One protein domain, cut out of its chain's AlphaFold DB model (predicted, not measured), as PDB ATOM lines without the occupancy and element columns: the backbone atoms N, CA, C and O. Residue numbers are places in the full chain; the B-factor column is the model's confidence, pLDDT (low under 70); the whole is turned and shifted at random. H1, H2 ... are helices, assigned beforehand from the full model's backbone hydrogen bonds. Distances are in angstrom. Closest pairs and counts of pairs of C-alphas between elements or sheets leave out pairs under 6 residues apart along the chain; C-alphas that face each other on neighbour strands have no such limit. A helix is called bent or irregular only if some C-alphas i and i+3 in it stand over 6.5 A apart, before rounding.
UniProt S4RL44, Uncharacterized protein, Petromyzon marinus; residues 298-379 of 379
ATOM      1  N   GLU A 298     175.395 157.070 240.420       80.50
ATOM      2  CA  GLU A 298     175.262 158.334 241.141       80.50
ATOM      3  C   GLU A 298     175.552 158.133 242.634       80.50
ATOM      4  O   GLU A 298     174.671 157.811 243.432       80.50
ATOM      5  N   TYR A 299     176.811 158.334 243.029       78.88
ATOM      6  CA  TYR A 299     177.208 158.291 244.437       78.88
ATOM      7  C   TYR A 299     177.165 159.685 245.066       78.88
ATOM      8  O   TYR A 299     177.877 160.606 244.659       78.88
ATOM      9  N   ALA A 300     176.375 159.831 246.131       75.56
ATOM     10  CA  ALA A 300     176.400 161.010 246.988       75.56
ATOM     11  C   ALA A 300     177.624 160.957 247.923       75.56
ATOM     12  O   ALA A 300     177.498 160.671 249.111       75.56
ATOM     13  N   TRP A 301     178.818 161.236 247.389       78.88
ATOM     14  CA  TRP A 301     180.098 161.090 248.105       78.88
ATOM     15  C   TRP A 301     180.209 161.894 249.410       78.88
ATOM     16  O   TRP A 301     180.975 161.510 250.289       78.88
ATOM     17  N   ALA A 302     179.418 162.964 249.550       74.44
ATOM     18  CA  ALA A 302     179.336 163.804 250.745       74.44
ATOM     19  C   ALA A 302     178.120 163.506 251.653       74.44
ATOM     20  O   ALA A 302     177.921 164.212 252.639       74.44
ATOM     21  N   GLY A 303     177.285 162.512 251.328       73.00
ATOM     22  CA  GLY A 303     176.086 162.172 252.104       73.00
ATOM     23  C   GLY A 303     176.433 161.519 253.442       73.00
ATOM     24  O   GLY A 303     177.275 160.628 253.490       73.00
ATOM     25  N   GLU A 304     175.812 161.951 254.539       64.94
ATOM     26  CA  GLU A 304     176.163 161.466 255.885       64.94
ATOM     27  C   GLU A 304     175.665 160.040 256.170       64.94
ATOM     28  O   GLU A 304     176.312 159.318 256.927       64.94
ATOM     29  N   GLU A 305     174.591 159.596 255.509       68.88
ATOM     30  CA  GLU A 305     173.979 158.280 255.721       68.88
ATOM     31  C   GLU A 305     173.903 157.451 254.424       68.88
ATOM     32  O   GLU A 305     173.654 158.009 253.349       68.88
ATOM     33  N   PRO A 306     174.110 156.120 254.493       72.88
ATOM     34  CA  PRO A 306     173.882 155.227 253.362       72.88
ATOM     35  C   PRO A 306     172.383 155.093 253.068       72.88
ATOM     36  O   PRO A 306     171.538 155.222 253.952       72.88
ATOM     37  N   THR A 307     172.031 154.726 251.834       71.44
ATOM     38  CA  THR A 307     170.621 154.500 251.460       71.44
ATOM     39  C   THR A 307     170.051 153.187 252.015       71.44
ATOM     40  O   THR A 307     168.853 152.930 251.895       71.44
ATOM     41  N   GLY A 308     170.902 152.341 252.611       74.12
ATOM     42  CA  GLY A 308     170.532 151.079 253.262       74.12
ATOM     43  C   GLY A 308     170.226 149.917 252.309       74.12
ATOM     44  O   GLY A 308     169.941 148.814 252.767       74.12
ATOM     45  N   ARG A 309     170.300 150.134 250.991       79.50
ATOM     46  CA  ARG A 309     170.124 149.121 249.938       79.50
ATOM     47  C   ARG A 309     171.227 149.260 248.896       79.50
ATOM     48  O   ARG A 309     171.754 150.355 248.737       79.50
ATOM     49  N   ALA A 310     171.547 148.185 248.179       82.19
ATOM     50  CA  ALA A 310     172.457 148.271 247.039       82.19
ATOM     51  C   ALA A 310     171.886 149.188 245.943       82.19
ATOM     52  O   ALA A 310     170.666 149.326 245.790       82.19
ATOM     53  N   SER A 311     172.780 149.821 245.197       85.62
ATOM     54  CA  SER A 311     172.475 150.747 244.116       85.62
ATOM     55  C   SER A 311     171.693 150.043 243.004       85.62
ATOM     56  O   SER A 311     172.029 148.932 242.591       85.62
ATOM     57  N   SER A 312     170.644 150.692 242.491       85.81
ATOM     58  CA  SER A 312     169.741 150.086 241.501       85.81
ATOM     59  C   SER A 312     170.458 149.697 240.209       85.81
ATOM     60  O   SER A 312     170.246 148.593 239.720       85.81
ATOM     61  N   TYR A 313     171.376 150.543 239.720       89.00
ATOM     62  CA  TYR A 313     172.153 150.262 238.507       89.00
ATOM     63  C   TYR A 313     172.933 148.939 238.613       89.00
ATOM     64  O   TYR A 313     173.056 148.205 237.633       89.00
ATOM     65  N   LEU A 314     173.436 148.616 239.810       87.56
ATOM     66  CA  LEU A 314     174.230 147.420 240.058       87.56
ATOM     67  C   LEU A 314     173.349 146.172 240.134       87.56
ATOM     68  O   LEU A 314     173.709 145.131 239.593       87.56
ATOM     69  N   LEU A 315     172.180 146.272 240.768       87.69
ATOM     70  CA  LEU A 315     171.203 145.179 240.798       87.69
ATOM     71  C   LEU A 315     170.688 144.848 239.390       87.69
ATOM     72  O   LEU A 315     170.572 143.669 239.037       87.69
ATOM     73  N   ASP A 316     170.441 145.873 238.573       88.44
ATOM     74  CA  ASP A 316     170.049 145.713 237.172       88.44
ATOM     75  C   ASP A 316     171.187 145.082 236.351       88.44
ATOM     76  O   ASP A 316     170.950 144.122 235.609       88.44
ATOM     77  N   LEU A 317     172.436 145.524 236.555       89.12
ATOM     78  CA  LEU A 317     173.622 144.925 235.935       89.12
ATOM     79  C   LEU A 317     173.790 143.447 236.313       89.12
ATOM     80  O   LEU A 317     174.025 142.607 235.444       89.12
ATOM     81  N   LEU A 318     173.659 143.097 237.594       87.62
ATOM     82  CA  LEU A 318     173.774 141.712 238.061       87.62
ATOM     83  C   LEU A 318     172.657 140.834 237.492       87.62
ATOM     84  O   LEU A 318     172.902 139.688 237.114       87.62
ATOM     85  N   THR A 319     171.440 141.371 237.388       88.06
ATOM     86  CA  THR A 319     170.306 140.676 236.766       88.06
ATOM     87  C   THR A 319     170.568 140.432 235.279       88.06
ATOM     88  O   THR A 319     170.388 139.311 234.794       88.06
ATOM     89  N   PHE A 320     171.083 141.438 234.570       87.00
ATOM     90  CA  PHE A 320     171.503 141.332 233.174       87.00
ATOM     91  C   PHE A 320     172.607 140.280 232.979       87.00
ATOM     92  O   PHE A 320     172.451 139.369 232.163       87.00
ATOM     93  N   LEU A 321     173.690 140.342 233.762       84.88
ATOM     94  CA  LEU A 321     174.800 139.388 233.677       84.88
ATOM     95  C   LEU A 321     174.349 137.957 233.991       84.88
ATOM     96  O   LEU A 321     174.720 137.035 233.268       84.88
ATOM     97  N   ARG A 322     173.493 137.754 235.001       83.88
ATOM     98  CA  ARG A 322     172.904 136.435 235.303       83.88
ATOM     99  C   ARG A 322     172.076 135.903 234.136       83.88
ATOM    100  O   ARG A 322     172.207 134.727 233.794       83.88
ATOM    101  N   SER A 323     171.275 136.759 233.499       81.94
ATOM    102  CA  SER A 323     170.503 136.374 232.314       81.94
ATOM    103  C   SER A 323     171.416 135.937 231.167       81.94
ATOM    104  O   SER A 323     171.145 134.919 230.536       81.94
ATOM    105  N   ILE A 324     172.516 136.647 230.914       78.81
ATOM    106  CA  ILE A 324     173.465 136.282 229.851       78.81
ATOM    107  C   ILE A 324     174.246 135.016 230.193       78.81
ATOM    108  O   ILE A 324     174.369 134.124 229.357       78.81
ATOM    109  N   PHE A 325     174.753 134.899 231.418       79.00
ATOM    110  CA  PHE A 325     175.540 133.742 231.835       79.00
ATOM    111  C   PHE A 325     174.720 132.452 231.850       79.00
ATOM    112  O   PHE A 325     175.279 131.382 231.624       79.00
ATOM    113  N   SER A 326     173.397 132.537 232.026       73.06
ATOM    114  CA  SER A 326     172.516 131.374 231.857       73.06
ATOM    115  C   SER A 326     172.519 130.812 230.427       73.06
ATOM    116  O   SER A 326     172.353 129.610 230.248       73.06
ATOM    117  N   LEU A 327     172.813 131.646 229.423       68.31
ATOM    118  CA  LEU A 327     172.886 131.269 228.005       68.31
ATOM    119  C   LEU A 327     174.291 130.806 227.579       68.31
ATOM    120  O   LEU A 327     174.469 130.251 226.496       68.31
ATOM    121  N   PHE A 328     175.306 130.972 228.435       70.81
ATOM    122  CA  PHE A 328     176.674 130.506 228.172       70.81
ATOM    123  C   PHE A 328     176.819 128.981 228.171       70.81
ATOM    124  O   PHE A 328     177.880 128.481 227.797       70.81
ATOM    125  N   SER A 329     175.772 128.227 228.521       65.00
ATOM    126  CA  SER A 329     175.736 126.772 228.322       65.00
ATOM    127  C   SER A 329     176.011 126.361 226.873       65.00
ATOM    128  O   SER A 329     176.474 125.248 226.638       65.00
ATOM    129  N   CYS A 330     175.748 127.255 225.916       64.62
ATOM    130  CA  CYS A 330     175.942 127.025 224.487       64.62
ATOM    131  C   CYS A 330     177.350 127.402 223.984       64.62
ATOM    132  O   CYS A 330     177.717 127.036 222.869       64.62
ATOM    133  N   LEU A 331     178.156 128.109 224.787       68.69
ATOM    134  CA  LEU A 331     179.527 128.488 224.435       68.69
ATOM    135  C   LEU A 331     180.552 127.452 224.923       68.69
ATOM    136  O   LEU A 331     180.339 126.773 225.934       68.69
ATOM    137  N   PRO A 332     181.739 127.385 224.291       71.81
ATOM    138  CA  PRO A 332     182.870 126.674 224.866       71.81
ATOM    139  C   PRO A 332     183.180 127.192 226.277       71.81
ATOM    140  O   PRO A 332     183.305 128.396 226.506       71.81
ATOM    141  N   ARG A 333     183.379 126.275 227.235       75.88
ATOM    142  CA  ARG A 333     183.650 126.621 228.648       75.88
ATOM    143  C   ARG A 333     184.811 127.602 228.827       75.88
ATOM    144  O   ARG A 333     184.814 128.361 229.790       75.88
ATOM    145  N   ALA A 334     185.806 127.561 227.942       76.12
ATOM    146  CA  ALA A 334     186.943 128.476 227.973       76.12
ATOM    147  C   ALA A 334     186.521 129.926 227.686       76.12
ATOM    148  O   ALA A 334     186.894 130.821 228.438       76.12
ATOM    149  N   VAL A 335     185.685 130.134 226.667       75.69
ATOM    150  CA  VAL A 335     185.182 131.451 226.248       75.69
ATOM    151  C   VAL A 335     184.246 132.024 227.303       75.69
ATOM    152  O   VAL A 335     184.421 133.157 227.735       75.69
ATOM    153  N   ALA A 336     183.312 131.212 227.804       81.19
ATOM    154  CA  ALA A 336     182.405 131.616 228.876       81.19
ATOM    155  C   ALA A 336     183.166 132.077 230.135       81.19
ATOM    156  O   ALA A 336     182.824 133.091 230.744       81.19
ATOM    157  N   LYS A 337     184.232 131.353 230.510       83.19
ATOM    158  CA  LYS A 337     185.110 131.735 231.625       83.19
ATOM    159  C   LYS A 337     185.892 133.013 231.339       83.19
ATOM    160  O   LYS A 337     186.000 133.838 232.241       83.19
ATOM    161  N   ALA A 338     186.436 133.166 230.133       83.25
ATOM    162  CA  ALA A 338     187.172 134.362 229.732       83.25
ATOM    163  C   ALA A 338     186.271 135.605 229.789       83.25
ATOM    164  O   ALA A 338     186.593 136.538 230.518       83.25
ATOM    165  N   ALA A 339     185.092 135.546 229.165       83.56
ATOM    166  CA  ALA A 339     184.112 136.627 229.174       83.56
ATOM    167  C   ALA A 339     183.648 136.981 230.597       83.56
ATOM    168  O   ALA A 339     183.629 138.154 230.966       83.56
ATOM    169  N   CYS A 340     183.332 135.983 231.430       85.00
ATOM    170  CA  CYS A 340     182.949 136.211 232.827       85.00
ATOM    171  C   CYS A 340     184.086 136.866 233.628       85.00
ATOM    172  O   CYS A 340     183.883 137.881 234.292       85.00
ATOM    173  N   MET A 341     185.310 136.346 233.508       87.56
ATOM    174  CA  MET A 341     186.478 136.908 234.183       87.56
ATOM    175  C   MET A 341     186.779 138.339 233.718       87.56
ATOM    176  O   MET A 341     187.125 139.174 234.551       87.56
ATOM    177  N   ALA A 342     186.657 138.625 232.421       87.38
ATOM    178  CA  ALA A 342     186.842 139.959 231.863       87.38
ATOM    179  C   ALA A 342     185.802 140.941 232.415       87.38
ATOM    180  O   ALA A 342     186.180 141.995 232.923       87.38
ATOM    181  N   CYS A 343     184.521 140.557 232.431       87.62
ATOM    182  CA  CYS A 343     183.447 141.367 233.009       87.62
ATOM    183  C   CYS A 343     183.686 141.662 234.492       87.62
ATOM    184  O   CYS A 343     183.621 142.816 234.902       87.62
ATOM    185  N   CYS A 344     184.007 140.642 235.296       88.31
ATOM    186  CA  CYS A 344     184.245 140.822 236.730       88.31
ATOM    187  C   CYS A 344     185.478 141.693 237.006       88.31
ATOM    188  O   CYS A 344     185.435 142.565 237.872       88.31
ATOM    189  N   LYS A 345     186.573 141.496 236.258       90.75
ATOM    190  CA  LYS A 345     187.774 142.340 236.365       90.75
ATOM    191  C   LYS A 345     187.475 143.788 235.996       90.75
ATOM    192  O   LYS A 345     187.922 144.690 236.699       90.75
ATOM    193  N   HIS A 346     186.727 144.001 234.915       92.06
ATOM    194  CA  HIS A 346     186.368 145.335 234.448       92.06
ATOM    195  C   HIS A 346     185.427 146.046 235.417       92.06
ATOM    196  O   HIS A 346     185.657 147.206 235.748       92.06
ATOM    197  N   LEU A 347     184.434 145.337 235.959       89.56
ATOM    198  CA  LEU A 347     183.552 145.856 237.002       89.56
ATOM    199  C   LEU A 347     184.347 146.259 238.251       89.56
ATOM    200  O   LEU A 347     184.199 147.378 238.733       89.56
ATOM    201  N   ALA A 348     185.244 145.394 238.738       90.25
ATOM    202  CA  ALA A 348     186.087 145.694 239.895       90.25
ATOM    203  C   ALA A 348     186.997 146.912 239.655       90.25
ATOM    204  O   ALA A 348     187.105 147.788 240.515       90.25
ATOM    205  N   ALA A 349     187.622 147.000 238.476       91.31
ATOM    206  CA  ALA A 349     188.441 148.146 238.089       91.31
ATOM    207  C   ALA A 349     187.611 149.437 237.986       91.31
ATOM    208  O   ALA A 349     188.060 150.492 238.432       91.31
ATOM    209  N   SER A 350     186.390 149.349 237.459       89.12
ATOM    210  CA  SER A 350     185.485 150.488 237.308       89.12
ATOM    211  C   SER A 350     185.000 151.007 238.663       89.12
ATOM    212  O   SER A 350     185.096 152.206 238.922       89.12
ATOM    213  N   LEU A 351     184.593 150.122 239.579       87.06
ATOM    214  CA  LEU A 351     184.231 150.491 240.955       87.06
ATOM    215  C   LEU A 351     185.411 151.128 241.706       87.06
ATOM    216  O   LEU A 351     185.244 152.139 242.390       87.06
ATOM    217  N   LEU A 352     186.622 150.589 241.532       88.19
ATOM    218  CA  LEU A 352     187.834 151.188 242.093       88.19
ATOM    219  C   LEU A 352     188.102 152.580 241.499       88.19
ATOM    220  O   LEU A 352     188.460 153.503 242.230       88.19
ATOM    221  N   SER A 353     187.910 152.750 240.190       87.62
ATOM    222  CA  SER A 353     188.088 154.041 239.521       87.62
ATOM    223  C   SER A 353     187.084 155.092 240.003       87.62
ATOM    224  O   SER A 353     187.470 156.243 240.194       87.62
ATOM    225  N   LEU A 354     185.840 154.697 240.297       85.12
ATOM    226  CA  LEU A 354     184.826 155.574 240.885       85.12
ATOM    227  C   LEU A 354     185.242 156.047 242.281       85.12
ATOM    228  O   LEU A 354     185.177 157.243 242.568       85.12
ATOM    229  N   LEU A 355     185.749 155.138 243.119       83.88
ATOM    230  CA  LEU A 355     186.268 155.475 244.447       83.88
ATOM    231  C   LEU A 355     187.474 156.428 244.373       83.88
ATOM    232  O   LEU A 355     187.564 157.388 245.140       83.88
ATOM    233  N   LEU A 356     188.401 156.185 243.444       83.56
ATOM    234  CA  LEU A 356     189.577 157.037 243.250       83.56
ATOM    235  C   LEU A 356     189.210 158.397 242.641       83.56
ATOM    236  O   LEU A 356     189.771 159.408 243.054       83.56
ATOM    237  N   GLY A 357     188.244 158.461 241.723       77.50
ATOM    238  CA  GLY A 357     187.726 159.717 241.171       77.50
ATOM    239  C   GLY A 357     187.027 160.580 242.226       77.50
ATOM    240  O   GLY A 357     187.144 161.805 242.217       77.50
ATOM    241  N   ALA A 358     186.379 159.941 243.202       65.31
ATOM    242  CA  ALA A 358     185.724 160.607 244.322       65.31
ATOM    243  C   ALA A 358     186.682 161.235 245.338       65.31
ATOM    244  O   ALA A 358     186.255 162.094 246.107       65.31
ATOM    245  N   SER A 359     187.966 160.856 245.332       55.34
ATOM    246  CA  SER A 359     188.974 161.377 246.268       55.34
ATOM    247  C   SER A 359     189.222 162.893 246.155       55.34
ATOM    248  O   SER A 359     189.778 163.489 247.076       55.34
ATOM    249  N   GLY A 360     188.754 163.540 245.078       56.53
ATOM    250  CA  GLY A 360     188.701 165.005 244.947       56.53
ATOM    251  C   GLY A 360     187.526 165.680 245.678       56.53
ATOM    252  O   GLY A 360     187.526 166.900 245.844       56.53
ATOM    253  N   SER A 361     186.535 164.910 246.138       59.84
ATOM    254  CA  SER A 361     185.373 165.349 246.923       59.84
ATOM    255  C   SER A 361     185.481 164.830 248.366       59.84
ATOM    256  O   SER A 361     186.179 163.855 248.633       59.84
ATOM    257  N   ARG A 362     184.843 165.492 249.341       66.06
ATOM    258  CA  ARG A 362     184.868 165.038 250.745       66.06
ATOM    259  C   ARG A 362     184.200 163.662 250.850       66.06
ATOM    260  O   ARG A 362     182.980 163.594 250.794       66.06
ATOM    261  N   LEU A 363     185.000 162.610 251.017       75.50
ATOM    262  CA  LEU A 363     184.537 161.237 251.237       75.50
ATOM    263  C   LEU A 363     183.864 161.120 252.611       75.50
ATOM    264  O   LEU A 363     184.512 161.317 253.642       75.50
ATOM    265  N   SER A 364     182.575 160.793 252.631       82.25
ATOM    266  CA  SER A 364     181.833 160.504 253.858       82.25
ATOM    267  C   SER A 364     181.869 159.011 254.219       82.25
ATOM    268  O   SER A 364     182.040 158.134 253.368       82.25
ATOM    269  N   ALA A 365     181.651 158.703 255.502       80.75
ATOM    270  CA  ALA A 365     181.489 157.323 255.961       80.75
ATOM    271  C   ALA A 365     180.235 156.654 255.360       80.75
ATOM    272  O   ALA A 365     180.270 155.463 255.055       80.75
ATOM    273  N   GLY A 366     179.160 157.421 255.133       80.31
ATOM    274  CA  GLY A 366     177.929 156.940 254.501       80.31
ATOM    275  C   GLY A 366     178.130 156.502 253.047       80.31
ATOM    276  O   GLY A 366     177.651 155.439 252.657       80.31
ATOM    277  N   ALA A 367     178.915 157.245 252.260       78.88
ATOM    278  CA  ALA A 367     179.235 156.876 250.879       78.88
ATOM    279  C   ALA A 367     180.104 155.610 250.797       78.88
ATOM    280  O   ALA A 367     179.870 154.745 249.953       78.88
ATOM    281  N   LEU A 368     181.067 155.455 251.714       83.25
ATOM    282  CA  LEU A 368     181.876 154.234 251.818       83.25
ATOM    283  C   LEU A 368     181.035 153.017 252.227       83.25
ATOM    284  O   LEU A 368     181.231 151.928 251.692       83.25
ATOM    285  N   GLN A 369     180.076 153.192 253.140       84.38
ATOM    286  CA  GLN A 369     179.131 152.131 253.498       84.38
ATOM    287  C   GLN A 369     178.219 151.757 252.326       84.38
ATOM    288  O   GLN A 369     177.975 150.573 252.115       84.38
ATOM    289  N   GLN A 370     177.772 152.729 251.525       83.69
ATOM    290  CA  GLN A 370     176.993 152.467 250.313       83.69
ATOM    291  C   GLN A 370     177.793 151.652 249.282       83.69
ATOM    292  O   GLN A 370     177.287 150.663 248.761       83.69
ATOM    293  N   LEU A 371     179.060 152.005 249.041       85.12
ATOM    294  CA  LEU A 371     179.937 151.230 248.158       85.12
ATOM    295  C   LEU A 371     180.211 149.817 248.706       85.12
ATOM    296  O   LEU A 371     180.313 148.864 247.941       85.12
ATOM    297  N   SER A 372     180.302 149.663 250.029       86.81
ATOM    298  CA  SER A 372     180.430 148.351 250.675       86.81
ATOM    299  C   SER A 372     179.188 147.474 250.455       86.81
ATOM    300  O   SER A 372     179.317 146.293 250.141       86.81
ATOM    301  N   LEU A 373     177.980 148.051 250.548       86.69
ATOM    302  CA  LEU A 373     176.727 147.349 250.228       86.69
ATOM    303  C   LEU A 373     176.692 146.874 248.770       86.69
ATOM    304  O   LEU A 373     176.221 145.771 248.501       86.69
ATOM    305  N   ASP A 374     177.211 147.691 247.857       86.56
ATOM    306  CA  ASP A 374     177.325 147.377 246.434       86.56
ATOM    307  C   ASP A 374     178.323 146.236 246.183       86.56
ATOM    308  O   ASP A 374     177.987 145.251 245.529       86.56
ATOM    309  N   LEU A 375     179.516 146.306 246.783       87.31
ATOM    310  CA  LEU A 375     180.527 145.247 246.691       87.31
ATOM    311  C   LEU A 375     180.017 143.905 247.232       87.31
ATOM    312  O   LEU A 375     180.229 142.882 246.587       87.31
ATOM    313  N   MET A 376     179.269 143.911 248.340       87.94
ATOM    314  CA  MET A 376     178.656 142.695 248.892       87.94
ATOM    315  C   MET A 376     177.633 142.033 247.957       87.94
ATOM    316  O   MET A 376     177.313 140.868 248.157       87.94
ATOM    317  N   GLN A 377     177.070 142.747 246.975       86.12
ATOM    318  CA  GLN A 377     176.211 142.129 245.955       86.12
ATOM    319  C   GLN A 377     177.004 141.551 244.775       86.12
ATOM    320  O   GLN A 377     176.470 140.726 244.032       86.12
ATOM    321  N   CYS A 378     178.238 142.016 244.563       84.25
ATOM    322  CA  CYS A 378     179.125 141.518 243.513       84.25
ATOM    323  C   CYS A 378     179.893 140.253 243.916       84.25
ATOM    324  O   CYS A 378     180.241 139.473 243.029       84.25
ATOM    325  N   GLU A 379     180.188 140.095 245.210       81.06
ATOM    326  CA  GLU A 379     180.726 138.864 245.813       81.06
ATOM    327  C   GLU A 379     179.718 137.707 245.739       81.06
ATOM    328  O   GLU A 379     180.162 136.578 245.417       81.06
TER     329      GLU A 379
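What this domain is: This is residues 298 to 379 of the 379 residues of an uncharacterized protein of Petromyzon marinus (UniProt S4RL44). Picture a loose rod: the long helix H2 makes most of its length, H1 lies along it toward one end, and H3 lies beside its other end, with the chain folding back between one helix and the next. H1 and H2 are joined at one end of the rod by a turn where residues 329 to 335 stand free, while residues 298 to 311, with no named element, loop past H3 before H1 begins. The printed part has 82 residues with three named helices, H1, H2 and H3 in that order, and no named strand; the class is all helix. The whole is loose, with a radius of gyration of the C-alphas of 15.1 A and spans of 46 by 22 by 17 A.

Where its parts are: Start at C-alpha 298, at (175.262, 158.334, 241.141), and go through residues 298 to 311, which hold no named element. Find C-alpha 312 at (169.741, 150.086, 241.501); from there H1 runs through residues 312 to 330, 29.3 A from first to last C-alpha. H1 is only just irregular: C-alphas 326 and 329 are 6.6 A apart. Next look at H2, residues 333 to 360, the longest helix, 42.0 A from first to last C-alpha. It too is only just irregular, with C-alphas 357 and 360 6.6 A apart. Last comes H3, residues 365 to 378, 20.3 A long, ending at C-alpha 378 at (179.125, 141.518, 243.513).

How they stand to each other: The three helices form a bundle, up and down, each running against the one before it. Look first at H1 and H2, a helical hairpin: they only just touch, with 3 pairs of C-alphas within 8 A, through residues 325 to 328 of H1 and 336 to 340 of H2. Their closest C-alphas, of Phe 328 and Ala 336, are 5.9 A apart. The two run opposite ways at a shallow tilt of 15 degrees. H1 and H3 also only just touch, with 3 pairs within 8 A, through residues 314 to 318 and 374 to 378. Their closest C-alphas, of Leu 314 and Asp 374, are 7.1 A apart. They run the same way at a shallow tilt of 15 degrees. H2 and H3 are near each other, with 13 pairs of C-alphas within 10 A. In H3 every O i to N i+4 pair is within hydrogen-bond range; in H1 it is 12 of 15 and in H2 23 of 24.

The domain as a whole: The two C-alphas farthest apart, of Glu 304 and Pro 332, are 47.1 A apart. The printed part has no cut and ends at Glu 379, the chain's last residue. The links H1 to H2 and H2 to H3 are tight, of 2 and 4 residues. The mean pLDDT of the printed part is 80.4; look for values under 70 at residues 304 to 305, 327, 329 to 331 and 358 to 362 of this predicted model.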